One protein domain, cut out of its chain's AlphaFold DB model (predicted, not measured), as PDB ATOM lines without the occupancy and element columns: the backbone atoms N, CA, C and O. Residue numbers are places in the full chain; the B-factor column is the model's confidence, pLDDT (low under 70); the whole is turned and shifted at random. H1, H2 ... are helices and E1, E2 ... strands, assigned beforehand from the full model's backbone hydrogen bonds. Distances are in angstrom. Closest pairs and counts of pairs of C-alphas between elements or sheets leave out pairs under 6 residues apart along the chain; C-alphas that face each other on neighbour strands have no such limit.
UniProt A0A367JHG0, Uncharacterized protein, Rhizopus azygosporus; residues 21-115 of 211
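What this domain is: This is residues 21 to 115 of the 211 residues of an uncharacterized protein of Rhizopus azygosporus (UniProt A0A367JHG0). Three long helices, H1, H2 and H3, make an up-and-down bundle, each running against the one before; short H4 crosses H3 near residues 88 to 92. The 95 printed residues, with four named helices and one named strand in the order H1, H2, E1, H3, H4, are mostly helix and compact, radius of gyration of the C-alphas 13.5 A, spans 39 by 25 by 19 A.

Where its parts are: H1, residues 24 to 44, begins at C-alpha 24 (176.014, 141.980, 140.138) and is 29.3 A long. H2 is residues 49 to 66, 25.4 A; E1 67 to 69; H3 72 to 95, 36.4 A. H4, 102 to 112, ends at C-alpha 112 (193.798, 160.989, 133.178).

How they stand to each other: The hub, H3, touches H2, closest C-alphas His 60 and Pro 82, 5.1 A, opposite ways at a shallow tilt of 6 degrees. H4 touches H3 about perpendicular, at 74 degrees, closest C-alphas Ala 88 and Ala 109, 4.6 A. O i to N i+4 pairs are within hydrogen-bond range throughout H1 and H4, 12 of 14 in H2, 16 of 20 in H3.

The domain as a whole: The printed part has no cut. Residues 73 to 74 and 97 to 99 have pLDDT under 70.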
ATOM      1  N   HIS A  21     166.093 143.132 135.758       84.38
ATOM      2  CA  HIS A  21     166.780 143.154 137.045       84.38
ATOM      3  C   HIS A  21     167.785 142.009 137.081       84.38
ATOM      4  O   HIS A  21     167.406 140.844 136.976       84.38
ATOM      5  N   LEU A  22     169.063 142.349 137.205       87.38
ATOM      6  CA  LEU A  22     170.173 141.419 137.024       87.38
ATOM      7  C   LEU A  22     171.031 141.345 138.290       87.38
ATOM      8  O   LEU A  22     171.038 142.251 139.131       87.38
ATOM      9  N   ASP A  23     171.749 140.237 138.443       89.88
ATOM     10  CA  ASP A  23     172.752 140.088 139.489       89.88
ATOM     11  C   ASP A  23     174.000 140.943 139.195       89.88
ATOM     12  O   ASP A  23     174.219 141.438 138.085       89.88
ATOM     13  N   HIS A  24     174.833 141.125 140.220       86.81
ATOM     14  CA  HIS A  24     176.014 141.980 140.138       86.81
ATOM     15  C   HIS A  24     177.015 141.537 139.071       86.81
ATOM     16  O   HIS A  24     177.588 142.396 138.402       86.81
ATOM     17  N   LEU A  25     177.228 140.229 138.912       89.00
ATOM     18  CA  LEU A  25     178.213 139.708 137.974       89.00
ATOM     19  C   LEU A  25     177.765 139.990 136.542       89.00
ATOM     20  O   LEU A  25     178.535 140.537 135.756       89.00
ATOM     21  N   THR A  26     176.499 139.706 136.234       90.56
ATOM     22  CA  THR A  26     175.924 139.975 134.912       90.56
ATOM     23  C   THR A  26     176.004 141.459 134.559       90.56
ATOM     24  O   THR A  26     176.429 141.810 133.458       90.56
ATOM     25  N   LEU A  27     175.674 142.351 135.499       88.06
ATOM     26  CA  LEU A  27     175.800 143.793 135.283       88.06
ATOM     27  C   LEU A  27     177.245 144.211 135.017       88.06
ATOM     28  O   LEU A  27     177.497 144.953 134.073       88.06
ATOM     29  N   VAL A  28     178.202 143.726 135.811       89.00
ATOM     30  CA  VAL A  28     179.628 144.022 135.602       89.00
ATOM     31  C   VAL A  28     180.081 143.573 134.212       89.00
ATOM     32  O   VAL A  28     180.715 144.357 133.510       89.00
ATOM     33  N   CYS A  29     179.706 142.369 133.775       91.62
ATOM     34  CA  CYS A  29     180.013 141.875 132.431       91.62
ATOM     35  C   CYS A  29     179.424 142.773 131.334       91.62
ATOM     36  O   CYS A  29     180.115 143.087 130.365       91.62
ATOM     37  N   ILE A  30     178.180 143.231 131.504       91.25
ATOM     38  CA  ILE A  30     177.534 144.167 130.578       91.25
ATOM     39  C   ILE A  30     178.330 145.479 130.489       91.25
ATOM     40  O   ILE A  30     178.642 145.919 129.386       91.25
ATOM     41  N   TYR A  31     178.720 146.078 131.621       89.38
ATOM     42  CA  TYR A  31     179.491 147.328 131.615       89.38
ATOM     43  C   TYR A  31     180.905 147.165 131.056       89.38
ATOM     44  O   TYR A  31     181.390 148.067 130.377       89.38
ATOM     45  N   ILE A  32     181.559 146.022 131.284       89.75
ATOM     46  CA  ILE A  32     182.824 145.695 130.610       89.75
ATOM     47  C   ILE A  32     182.604 145.658 129.093       89.75
ATOM     48  O   ILE A  32     183.388 146.240 128.347       89.75
ATOM     49  N   GLY A  33     181.508 145.043 128.639       90.62
ATOM     50  CA  GLY A  33     181.094 145.063 127.238       90.62
ATOM     51  C   GLY A  33     180.922 146.483 126.694       90.62
ATOM     52  O   GLY A  33     181.490 146.796 125.651       90.62
ATOM     53  N   CYS A  34     180.221 147.364 127.418       89.75
ATOM     54  CA  CYS A  34     180.070 148.778 127.051       89.75
ATOM     55  C   CYS A  34     181.427 149.466 126.861       89.75
ATOM     56  O   CYS A  34     181.659 150.084 125.828       89.75
ATOM     57  N   ILE A  35     182.353 149.294 127.810       89.12
ATOM     58  CA  ILE A  35     183.699 149.880 127.741       89.12
ATOM     59  C   ILE A  35     184.459 149.398 126.494       89.12
ATOM     60  O   ILE A  35     185.130 150.187 125.828       89.12
ATOM     61  N   LEU A  36     184.357 148.111 126.155       89.25
ATOM     62  CA  LEU A  36     185.021 147.547 124.977       89.25
ATOM     63  C   LEU A  36     184.416 148.054 123.662       89.25
ATOM     64  O   LEU A  36     185.158 148.333 122.718       89.25
ATOM     65  N   VAL A  37     183.089 148.198 123.600       88.81
ATOM     66  CA  VAL A  37     182.402 148.791 122.443       88.81
ATOM     67  C   VAL A  37     182.828 150.248 122.271       88.81
ATOM     68  O   VAL A  37     183.197 150.647 121.166       88.81
ATOM     69  N   ASP A  38     182.865 151.021 123.355       86.75
ATOM     70  CA  ASP A  38     183.309 152.415 123.347       86.75
ATOM     71  C   ASP A  38     184.746 152.554 122.848       86.75
ATOM     72  O   ASP A  38     185.019 153.406 121.998       86.75
ATOM     73  N   TYR A  39     185.652 151.697 123.330       86.50
ATOM     74  CA  TYR A  39     187.031 151.617 122.852       86.50
ATOM     75  C   TYR A  39     187.087 151.330 121.348       86.50
ATOM     76  O   TYR A  39     187.749 152.058 120.606       86.50
ATOM     77  N   PHE A  40     186.373 150.303 120.881       86.88
ATOM     78  CA  PHE A  40     186.389 149.914 119.471       86.88
ATOM     79  C   PHE A  40     185.858 151.037 118.579       86.88
ATOM     80  O   PHE A  40     186.468 151.375 117.567       86.88
ATOM     81  N   ILE A  41     184.757 151.679 118.968       84.19
ATOM     82  CA  ILE A  41     184.201 152.788 118.197       84.19
ATOM     83  C   ILE A  41     185.163 153.985 118.213       84.19
ATOM     84  O   ILE A  41     185.450 154.547 117.154       84.19
ATOM     85  N   CYS A  42     185.703 154.355 119.374       80.62
ATOM     86  CA  CYS A  42     186.590 155.509 119.524       80.62
ATOM     87  C   CYS A  42     187.926 155.347 118.778       80.62
ATOM     88  O   CYS A  42     188.422 156.306 118.182       80.62
ATOM     89  N   CYS A  43     188.532 154.159 118.838       80.62
ATOM     90  CA  CYS A  43     189.909 153.925 118.393       80.62
ATOM     91  C   CYS A  43     190.027 153.080 117.123       80.62
ATOM     92  O   CYS A  43     191.051 153.149 116.454       80.62
ATOM     93  N   CYS A  44     189.016 152.291 116.765       79.06
ATOM     94  CA  CYS A  44     189.094 151.376 115.621       79.06
ATOM     95  C   CYS A  44     188.155 151.758 114.469       79.06
ATOM     96  O   CYS A  44     188.239 151.154 113.402       79.06
ATOM     97  N   THR A  45     187.287 152.762 114.639       78.94
ATOM     98  CA  THR A  45     186.374 153.209 113.576       78.94
ATOM     99  C   THR A  45     186.656 154.633 113.103       78.94
ATOM    100  O   THR A  45     187.149 155.494 113.832       78.94
ATOM    101  N   SER A  46     186.273 154.916 111.856       76.50
ATOM    102  CA  SER A  46     186.397 156.246 111.245       76.50
ATOM    103  C   SER A  46     185.198 157.165 111.518       76.50
ATOM    104  O   SER A  46     185.047 158.191 110.848       76.50
ATOM    105  N   ILE A  47     184.358 156.859 112.516       79.25
ATOM    106  CA  ILE A  47     183.134 157.620 112.809       79.25
ATOM    107  C   ILE A  47     183.465 159.057 113.260       79.25
ATOM    108  O   ILE A  47     184.261 159.241 114.183       79.25
ATOM    109  N   PRO A  48     182.877 160.099 112.638       81.88
ATOM    110  CA  PRO A  48     183.075 161.487 113.055       81.88
ATOM    111  C   PRO A  48     182.692 161.723 114.523       81.88
ATOM    112  O   PRO A  48     181.678 161.202 114.989       81.88
ATOM    113  N   TYR A  49     183.436 162.588 115.220       80.19
ATOM    114  CA  TYR A  49     183.246 162.875 116.652       80.19
ATOM    115  C   TYR A  49     181.797 163.242 117.027       80.19
ATOM    116  O   TYR A  49     181.276 162.745 118.020       80.19
ATOM    117  N   HIS A  50     181.098 164.037 116.206       81.69
ATOM    118  CA  HIS A  50     179.704 164.415 116.478       81.69
ATOM    119  C   HIS A  50     178.748 163.209 116.501       81.69
ATOM    120  O   HIS A  50     177.860 163.144 117.349       81.69
ATOM    121  N   LYS A  51     178.950 162.228 115.609       84.81
ATOM    122  CA  LYS A  51     178.149 160.993 115.576       84.81
ATOM    123  C   LYS A  51     178.499 160.081 116.744       84.81
ATOM    124  O   LYS A  51     177.604 159.494 117.337       84.81
ATOM    125  N   TYR A  52     179.782 160.011 117.100       82.44
ATOM    126  CA  TYR A  52     180.243 159.259 118.265       82.44
ATOM    127  C   TYR A  52     179.644 159.795 119.570       82.44
ATOM    128  O   TYR A  52     179.091 159.027 120.348       82.44
ATOM    129  N   LYS A  53     179.665 161.118 119.774       82.88
ATOM    130  CA  LYS A  53     179.082 161.766 120.956       82.88
ATOM    131  C   LYS A  53     177.582 161.493 121.077       82.88
ATOM    132  O   LYS A  53     177.104 161.178 122.164       82.88
ATOM    133  N   LEU A  54     176.848 161.583 119.965       85.38
ATOM    134  CA  LEU A  54     175.418 161.271 119.941       85.38
ATOM    135  C   LEU A  54     175.156 159.792 120.257       85.38
ATOM    136  O   LEU A  54     174.247 159.486 121.029       85.38
ATOM    137  N   TRP A  55     175.962 158.888 119.693       85.12
ATOM    138  CA  TRP A  55     175.866 157.455 119.957       85.12
ATOM    139  C   TRP A  55     176.131 157.144 121.434       85.12
ATOM    140  O   TRP A  55     175.295 156.502 122.065       85.12
ATOM    141  N   LEU A  56     177.216 157.678 122.009       84.56
ATOM    142  CA  LEU A  56     177.561 157.500 123.422       84.56
ATOM    143  C   LEU A  56     176.438 157.972 124.338       84.56
ATOM    144  O   LEU A  56     176.041 157.235 125.237       84.56
ATOM    145  N   ALA A  57     175.925 159.183 124.100       82.94
ATOM    146  CA  ALA A  57     174.845 159.751 124.894       82.94
ATOM    147  C   ALA A  57     173.589 158.877 124.818       82.94
ATOM    148  O   ALA A  57     173.027 158.517 125.846       82.94
ATOM    149  N   THR A  58     173.180 158.479 123.611       85.62
ATOM    150  CA  THR A  58     171.973 157.663 123.413       85.62
ATOM    151  C   THR A  58     172.120 156.285 124.058       85.62
ATOM    152  O   THR A  58     171.252 155.863 124.817       85.62
ATOM    153  N   PHE A  59     173.234 155.598 123.807       88.00
ATOM    154  CA  PHE A  59     173.495 154.264 124.336       88.00
ATOM    155  C   PHE A  59     173.541 154.264 125.870       88.00
ATOM    156  O   PHE A  59     172.843 153.480 126.512       88.00
ATOM    157  N   HIS A  60     174.282 155.195 126.475       88.19
ATOM    158  CA  HIS A  60     174.437 155.247 127.928       88.19
ATOM    159  C   HIS A  60     173.217 155.821 128.666       88.19
ATOM    160  O   HIS A  60     173.032 155.484 129.833       88.19
ATOM    161  N   ILE A  61     172.345 156.604 128.008       85.25
ATOM    162  CA  ILE A  61     171.015 156.976 128.539       85.25
ATOM    163  C   ILE A  61     170.098 155.756 128.631       85.25
ATOM    164  O   ILE A  61     169.345 155.624 129.595       85.25
ATOM    165  N   LEU A  62     170.147 154.864 127.638       86.38
ATOM    166  CA  LEU A  62     169.287 153.682 127.607       86.38
ATOM    167  C   LEU A  62     169.695 152.647 128.655       86.38
ATOM    168  O   LEU A  62     168.829 152.001 129.233       86.38
ATOM    169  N   MET A  63     170.985 152.511 128.956       86.00
ATOM    170  CA  MET A  63     171.483 151.525 129.921       86.00
ATOM    171  C   MET A  63     170.747 151.512 131.277       86.00
ATOM    172  O   MET A  63     170.226 150.457 131.639       86.00
ATOM    173  N   PRO A  64     170.613 152.629 132.018       81.50
ATOM    174  CA  PRO A  64     169.876 152.646 133.284       81.50
ATOM    175  C   PRO A  64     168.355 152.443 133.134       81.50
ATOM    176  O   PRO A  64     167.686 152.168 134.127       81.50
ATOM    177  N   ILE A  65     167.806 152.569 131.919       83.25
ATOM    178  CA  ILE A  65     166.399 152.259 131.593       83.25
ATOM    179  C   ILE A  65     166.228 150.768 131.266       83.25
ATOM    180  O   ILE A  65     165.152 150.206 131.441       83.25
ATOM    181  N   LEU A  66     167.276 150.101 130.781       86.12
ATOM    182  CA  LEU A  66     167.227 148.694 130.391       86.12
ATOM    183  C   LEU A  66     167.569 147.761 131.550       86.12
ATOM    184  O   LEU A  66     166.931 146.719 131.694       86.12
ATOM    185  N   VAL A  67     168.566 148.113 132.366       87.62
ATOM    186  CA  VAL A  67     169.126 147.217 133.383       87.62
ATOM    187  C   VAL A  67     169.243 147.875 134.754       87.62
ATOM    188  O   VAL A  67     169.620 149.039 134.881       87.62
ATOM    189  N   ALA A  68     168.973 147.100 135.805       84.25
ATOM    190  CA  ALA A  68     169.216 147.500 137.187       84.25
ATOM    191  C   ALA A  68     169.634 146.321 138.074       84.25
ATOM    192  O   ALA A  68     169.329 145.169 137.763       84.25
ATOM    193  N   PRO A  69     170.316 146.588 139.202       84.62
ATOM    194  CA  PRO A  69     170.670 145.546 140.157       84.62
ATOM    195  C   PRO A  69     169.445 145.025 140.907       84.62
ATOM    196  O   PRO A  69     168.582 145.796 141.329       84.62
ATOM    197  N   LEU A  70     169.434 143.717 141.177       81.38
ATOM    198  CA  LEU A  70     168.510 143.099 142.139       81.38
ATOM    199  C   LEU A  70     168.643 143.729 143.537       81.38
ATOM    200  O   LEU A  70     167.656 143.953 144.240       81.38
ATOM    201  N   ALA A  71     169.874 144.048 143.941       76.44
ATOM    202  CA  ALA A  71     170.160 144.693 145.212       76.44
ATOM    203  C   ALA A  71     169.941 146.214 145.122       76.44
ATOM    204  O   ALA A  71     170.798 146.964 144.650       76.44
ATOM    205  N   LYS A  72     168.805 146.676 145.657       71.06
ATOM    206  CA  LYS A  72     168.352 148.082 145.610       71.06
ATOM    207  C   LYS A  72     169.349 149.104 146.161       71.06
ATOM    208  O   LYS A  72     169.356 150.251 145.730       71.06
ATOM    209  N   GLY A  73     170.200 148.698 147.107       65.44
ATOM    210  CA  GLY A  73     171.230 149.573 147.678       65.44
ATOM    211  C   GLY A  73     172.257 150.065 146.653       65.44
ATOM    212  O   GLY A  73     172.869 151.106 146.860       65.44
ATOM    213  N   TRP A  74     172.408 149.356 145.532       69.88
ATOM    214  CA  TRP A  74     173.390 149.668 144.494       69.88
ATOM    215  C   TRP A  74     172.795 150.382 143.281       69.88
ATOM    216  O   TRP A  74     173.533 150.756 142.372       69.88
ATOM    217  N   THR A  75     171.474 150.582 143.243       75.94
ATOM    218  CA  THR A  75     170.774 151.148 142.083       75.94
ATOM    219  C   THR A  75     171.370 152.490 141.660       75.94
ATOM    220  O   THR A  75     171.655 152.683 140.483       75.94
ATOM    221  N   THR A  76     171.662 153.385 142.606       70.56
ATOM    222  CA  THR A  76     172.272 154.691 142.307       70.56
ATOM    223  C   THR A  76     173.657 154.562 141.670       70.56
ATOM    224  O   THR A  76     173.953 155.263 140.706       70.56
ATOM    225  N   SER A  77     174.496 153.644 142.159       73.38
ATOM    226  CA  SER A  77     175.829 153.406 141.596       73.38
ATOM    227  C   SER A  77     175.740 152.897 140.159       73.38
ATOM    228  O   SER A  77     176.417 153.423 139.283       73.38
ATOM    229  N   TYR A  78     174.860 151.931 139.896       78.50
ATOM    230  CA  TYR A  78     174.676 151.367 138.557       78.50
ATOM    231  C   TYR A  78     174.001 152.326 137.570       78.50
ATOM    232  O   TYR A  78     174.261 152.243 136.373       78.50
ATOM    233  N   ILE A  79     173.208 153.287 138.051       80.62
ATOM    234  CA  ILE A  79     172.713 154.391 137.216       80.62
ATOM    235  C   ILE A  79     173.849 155.353 136.844       80.62
ATOM    236  O   ILE A  79     173.880 155.853 135.723       80.62
ATOM    237  N   ALA A  80     174.798 155.604 137.751       78.62
ATOM    238  CA  ALA A  80     175.896 156.547 137.527       78.62
ATOM    239  C   ALA A  80     177.012 156.000 136.616       78.62
ATOM    240  O   ALA A  80     177.606 156.760 135.851       78.62
ATOM    241  N   VAL A  81     177.296 154.693 136.668       82.69
ATOM    242  CA  VAL A  81     178.364 154.045 135.877       82.69
ATOM    243  C   VAL A  81     178.273 154.324 134.364       82.69
ATOM    244  O   VAL A  81     179.290 154.738 133.807       82.69
ATOM    245  N   PRO A  82     177.117 154.175 133.681       85.94
ATOM    246  CA  PRO A  82     177.009 154.503 132.260       85.94
ATOM    247  C   PRO A  82     177.448 155.937 131.932       85.94
ATOM    248  O   PRO A  82     178.140 156.167 130.945       85.94
ATOM    249  N   TRP A  83     177.095 156.905 132.779       83.12
ATOM    250  CA  TRP A  83     177.468 158.309 132.585       83.12
ATOM    251  C   TRP A  83     178.964 158.548 132.768       83.12
ATOM    252  O   TRP A  83     179.561 159.343 132.038       83.12
ATOM    253  N   LEU A  84     179.585 157.839 133.713       82.62
ATOM    254  CA  LEU A  84     181.032 157.867 133.894       82.62
ATOM    255  C   LEU A  84     181.761 157.303 132.666       82.62
ATOM    256  O   LEU A  84     182.708 157.915 132.184       82.62
ATOM    257  N   ILE A  85     181.301 156.169 132.132       85.81
ATOM    258  CA  ILE A  85     181.886 155.557 130.930       85.81
ATOM    259  C   ILE A  85     181.740 156.503 129.728       85.81
ATOM    260  O   ILE A  85     182.728 156.799 129.058       85.81
ATOM    261  N   ALA A  86     180.546 157.066 129.517       86.50
ATOM    262  CA  ALA A  86     180.297 157.996 128.419       86.50
ATOM    263  C   ALA A  86     181.179 159.252 128.490       86.50
ATOM    264  O   ALA A  86     181.752 159.669 127.483       86.50
ATOM    265  N   SER A  87     181.302 159.863 129.672       83.44
ATOM    266  CA  SER A  87     182.133 161.060 129.866       83.44
ATOM    267  C   SER A  87     183.620 160.774 129.640       83.44
ATOM    268  O   SER A  87     184.285 161.538 128.937       83.44
ATOM    269  N   ALA A  88     184.112 159.639 130.136       82.69
ATOM    270  CA  ALA A  88     185.465 159.160 129.883       82.69
ATOM    271  C   ALA A  88     185.731 158.924 128.382       82.69
ATOM    272  O   ALA A  88     186.752 159.368 127.853       82.69
ATOM    273  N   GLY A  89     184.794 158.287 127.672       82.75
ATOM    274  CA  GLY A  89     184.886 158.048 126.227       82.75
ATOM    275  C   GLY A  89     184.929 159.342 125.407       82.75
ATOM    276  O   GLY A  89     185.773 159.487 124.519       82.75
ATOM    277  N   VAL A  90     184.082 160.325 125.742       84.75
ATOM    278  CA  VAL A  90     184.103 161.657 125.107       84.75
ATOM    279  C   VAL A  90     185.448 162.353 125.321       84.75
ATOM    280  O   VAL A  90     186.003 162.880 124.355       84.75
ATOM    281  N   TYR A  91     185.988 162.324 126.545       83.50
ATOM    282  CA  TYR A  91     187.283 162.932 126.863       83.50
ATOM    283  C   TYR A  91     188.419 162.331 126.030       83.50
ATOM    284  O   TYR A  91     189.219 163.065 125.445       83.50
ATOM    285  N   VAL A  92     188.476 160.998 125.926       83.50
ATOM    286  CA  VAL A  92     189.494 160.328 125.107       83.50
ATOM    287  C   VAL A  92     189.353 160.711 123.638       83.50
ATOM    288  O   VAL A  92     190.350 161.068 123.017       83.50
ATOM    289  N   ALA A  93     188.137 160.682 123.089       81.12
ATOM    290  CA  ALA A  93     187.895 160.994 121.682       81.12
ATOM    291  C   ALA A  93     188.235 162.447 121.312       81.12
ATOM    292  O   ALA A  93     188.657 162.717 120.185       81.12
ATOM    293  N   GLU A  94     188.045 163.382 122.244       81.69
ATOM    294  CA  GLU A  94     188.373 164.796 122.066       81.69
ATOM    295  C   GLU A  94     189.884 165.050 122.158       81.69
ATOM    296  O   GLU A  94     190.454 165.729 121.300       81.69
ATOM    297  N   LYS A  95     190.545 164.469 123.169       76.50
ATOM    298  CA  LYS A  95     191.959 164.727 123.469       76.50
ATOM    299  C   LYS A  95     192.924 163.886 122.628       76.50
ATOM    300  O   LYS A  95     193.986 164.375 122.249       76.50
ATOM    301  N   TYR A  96     192.567 162.645 122.298       70.25
ATOM    302  CA  TYR A  96     193.427 161.700 121.586       70.25
ATOM    303  C   TYR A  96     192.727 161.184 120.332       70.25
ATOM    304  O   TYR A  96     191.831 160.340 120.362       70.25
ATOM    305  N   LYS A  97     193.165 161.686 119.177       63.06
ATOM    306  CA  LYS A  97     192.615 161.296 117.879       63.06
ATOM    307  C   LYS A  97     193.132 159.904 117.476       63.06
ATOM    308  O   LYS A  97     194.138 159.782 116.792       63.06
ATOM    309  N   ARG A  98     192.361 158.879 117.859       62.53
ATOM    310  CA  ARG A  98     192.154 157.593 117.152       62.53
ATOM    311  C   ARG A  98     193.188 156.458 117.201       62.53
ATOM    312  O   ARG A  98     192.903 155.432 116.605       62.53
ATOM    313  N   THR A  99     194.292 156.509 117.939       61.16
ATOM    314  CA  THR A  99     195.210 155.343 118.001       61.16
ATOM    315  C   THR A  99     195.802 155.123 119.389       61.16
ATOM    316  O   THR A  99     196.988 155.329 119.630       61.16
ATOM    317  N   LEU A 100     194.965 154.676 120.325       70.75
ATOM    318  CA  LEU A 100     195.416 154.215 121.637       70.75
ATOM    319  C   LEU A 100     195.309 152.693 121.702       70.75
ATOM    320  O   LEU A 100     194.337 152.113 121.225       70.75
ATOM    321  N   THR A 101     196.296 152.042 122.316       83.81
ATOM    322  CA  THR A 101     196.144 150.651 122.760       83.81
ATOM    323  C   THR A 101     195.056 150.582 123.836       83.81
ATOM    324  O   THR A 101     194.804 151.574 124.515       83.81
ATOM    325  N   LEU A 102     194.431 149.419 124.050       82.38
ATOM    326  CA  LEU A 102     193.385 149.259 125.074       82.38
ATOM    327  C   LEU A 102     193.846 149.713 126.472       82.38
ATOM    328  O   LEU A 102     193.107 150.377 127.197       82.38
ATOM    329  N   THR A 103     195.089 149.402 126.839       83.38
ATOM    330  CA  THR A 103     195.683 149.814 128.118       83.38
ATOM    331  C   THR A 103     195.892 151.324 128.200       83.38
ATOM    332  O   THR A 103     195.600 151.924 129.235       83.38
ATOM    333  N   ALA A 104     196.356 151.952 127.115       81.94
ATOM    334  CA  ALA A 104     196.506 153.399 127.047       81.94
ATOM    335  C   ALA A 104     195.140 154.094 127.082       81.94
ATOM    336  O   ALA A 104     194.965 155.037 127.844       81.94
ATOM    337  N   TRP A 105     194.152 153.568 126.356       84.75
ATOM    338  CA  TRP A 105     192.783 154.065 126.378       84.75
ATOM    339  C   TRP A 105     192.201 154.015 127.787       84.75
ATOM    340  O   TRP A 105     191.708 155.028 128.263       84.75
ATOM    341  N   PHE A 106     192.329 152.889 128.499       83.38
ATOM    342  CA  PHE A 106     191.807 152.760 129.862       83.38
ATOM    343  C   PHE A 106     192.482 153.740 130.829       83.38
ATOM    344  O   PHE A 106     191.812 154.406 131.621       83.38
ATOM    345  N   LYS A 107     193.811 153.870 130.737       82.50
ATOM    346  CA  LYS A 107     194.574 154.838 131.532       82.50
ATOM    347  C   LYS A 107     194.103 156.266 131.246       82.50
ATOM    348  O   LYS A 107     193.854 157.023 132.180       82.50
ATOM    349  N   THR A 108     193.917 156.638 129.987       81.38
ATOM    350  CA  THR A 108     193.433 157.973 129.633       81.38
ATOM    351  C   THR A 108     191.984 158.200 130.078       81.38
ATOM    352  O   THR A 108     191.684 159.225 130.686       81.38
ATOM    353  N   ALA A 109     191.102 157.237 129.818       81.44
ATOM    354  CA  ALA A 109     189.668 157.302 130.081       81.44
ATOM    355  C   ALA A 109     189.353 157.428 131.574       81.44
ATOM    356  O   ALA A 109     188.530 158.248 131.958       81.44
ATOM    357  N   PHE A 110     190.014 156.645 132.427       78.50
ATOM    358  CA  PHE A 110     189.639 156.569 133.841       78.50
ATOM    359  C   PHE A 110     190.664 157.188 134.785       78.50
ATOM    360  O   PHE A 110     190.295 157.621 135.869       78.50
ATOM    361  N   ILE A 111     191.941 157.266 134.404       77.12
ATOM    362  CA  ILE A 111     192.963 157.874 135.264       77.12
ATOM    363  C   ILE A 111     193.177 159.330 134.861       77.12
ATOM    364  O   ILE A 111     192.990 160.215 135.687       77.12
ATOM    365  N   GLU A 112     193.507 159.610 133.599       79.75
ATOM    366  CA  GLU A 112     193.798 160.989 133.178       79.75
ATOM    367  C   GLU A 112     192.558 161.877 133.080       79.75
ATOM    368  O   GLU A 112     192.657 163.066 133.359       79.75
ATOM    369  N   CYS A 113     191.405 161.336 132.674       75.75
ATOM    370  CA  CYS A 113     190.146 162.089 132.630       75.75
ATOM    371  C   CYS A 113     189.733 162.593 134.013       75.75
ATOM    372  O   CYS A 113     189.120 163.649 134.142       75.75
ATOM    373  N   MET A 114     190.030 161.805 135.042       75.38
ATOM    374  CA  MET A 114     189.625 162.105 136.406       75.38
ATOM    375  C   MET A 114     190.727 162.801 137.202       75.38
ATOM    376  O   MET A 114     190.443 163.282 138.291       75.38
ATOM    377  N   ALA A 115     191.959 162.875 136.695       79.00
ATOM    378  CA  ALA A 115     193.073 163.467 137.418       79.00
ATOM    379  C   ALA A 115     193.016 165.004 137.409       79.00
ATOM    380  O   ALA A 115     193.035 165.628 136.352       79.00
TER     381      ALA A 115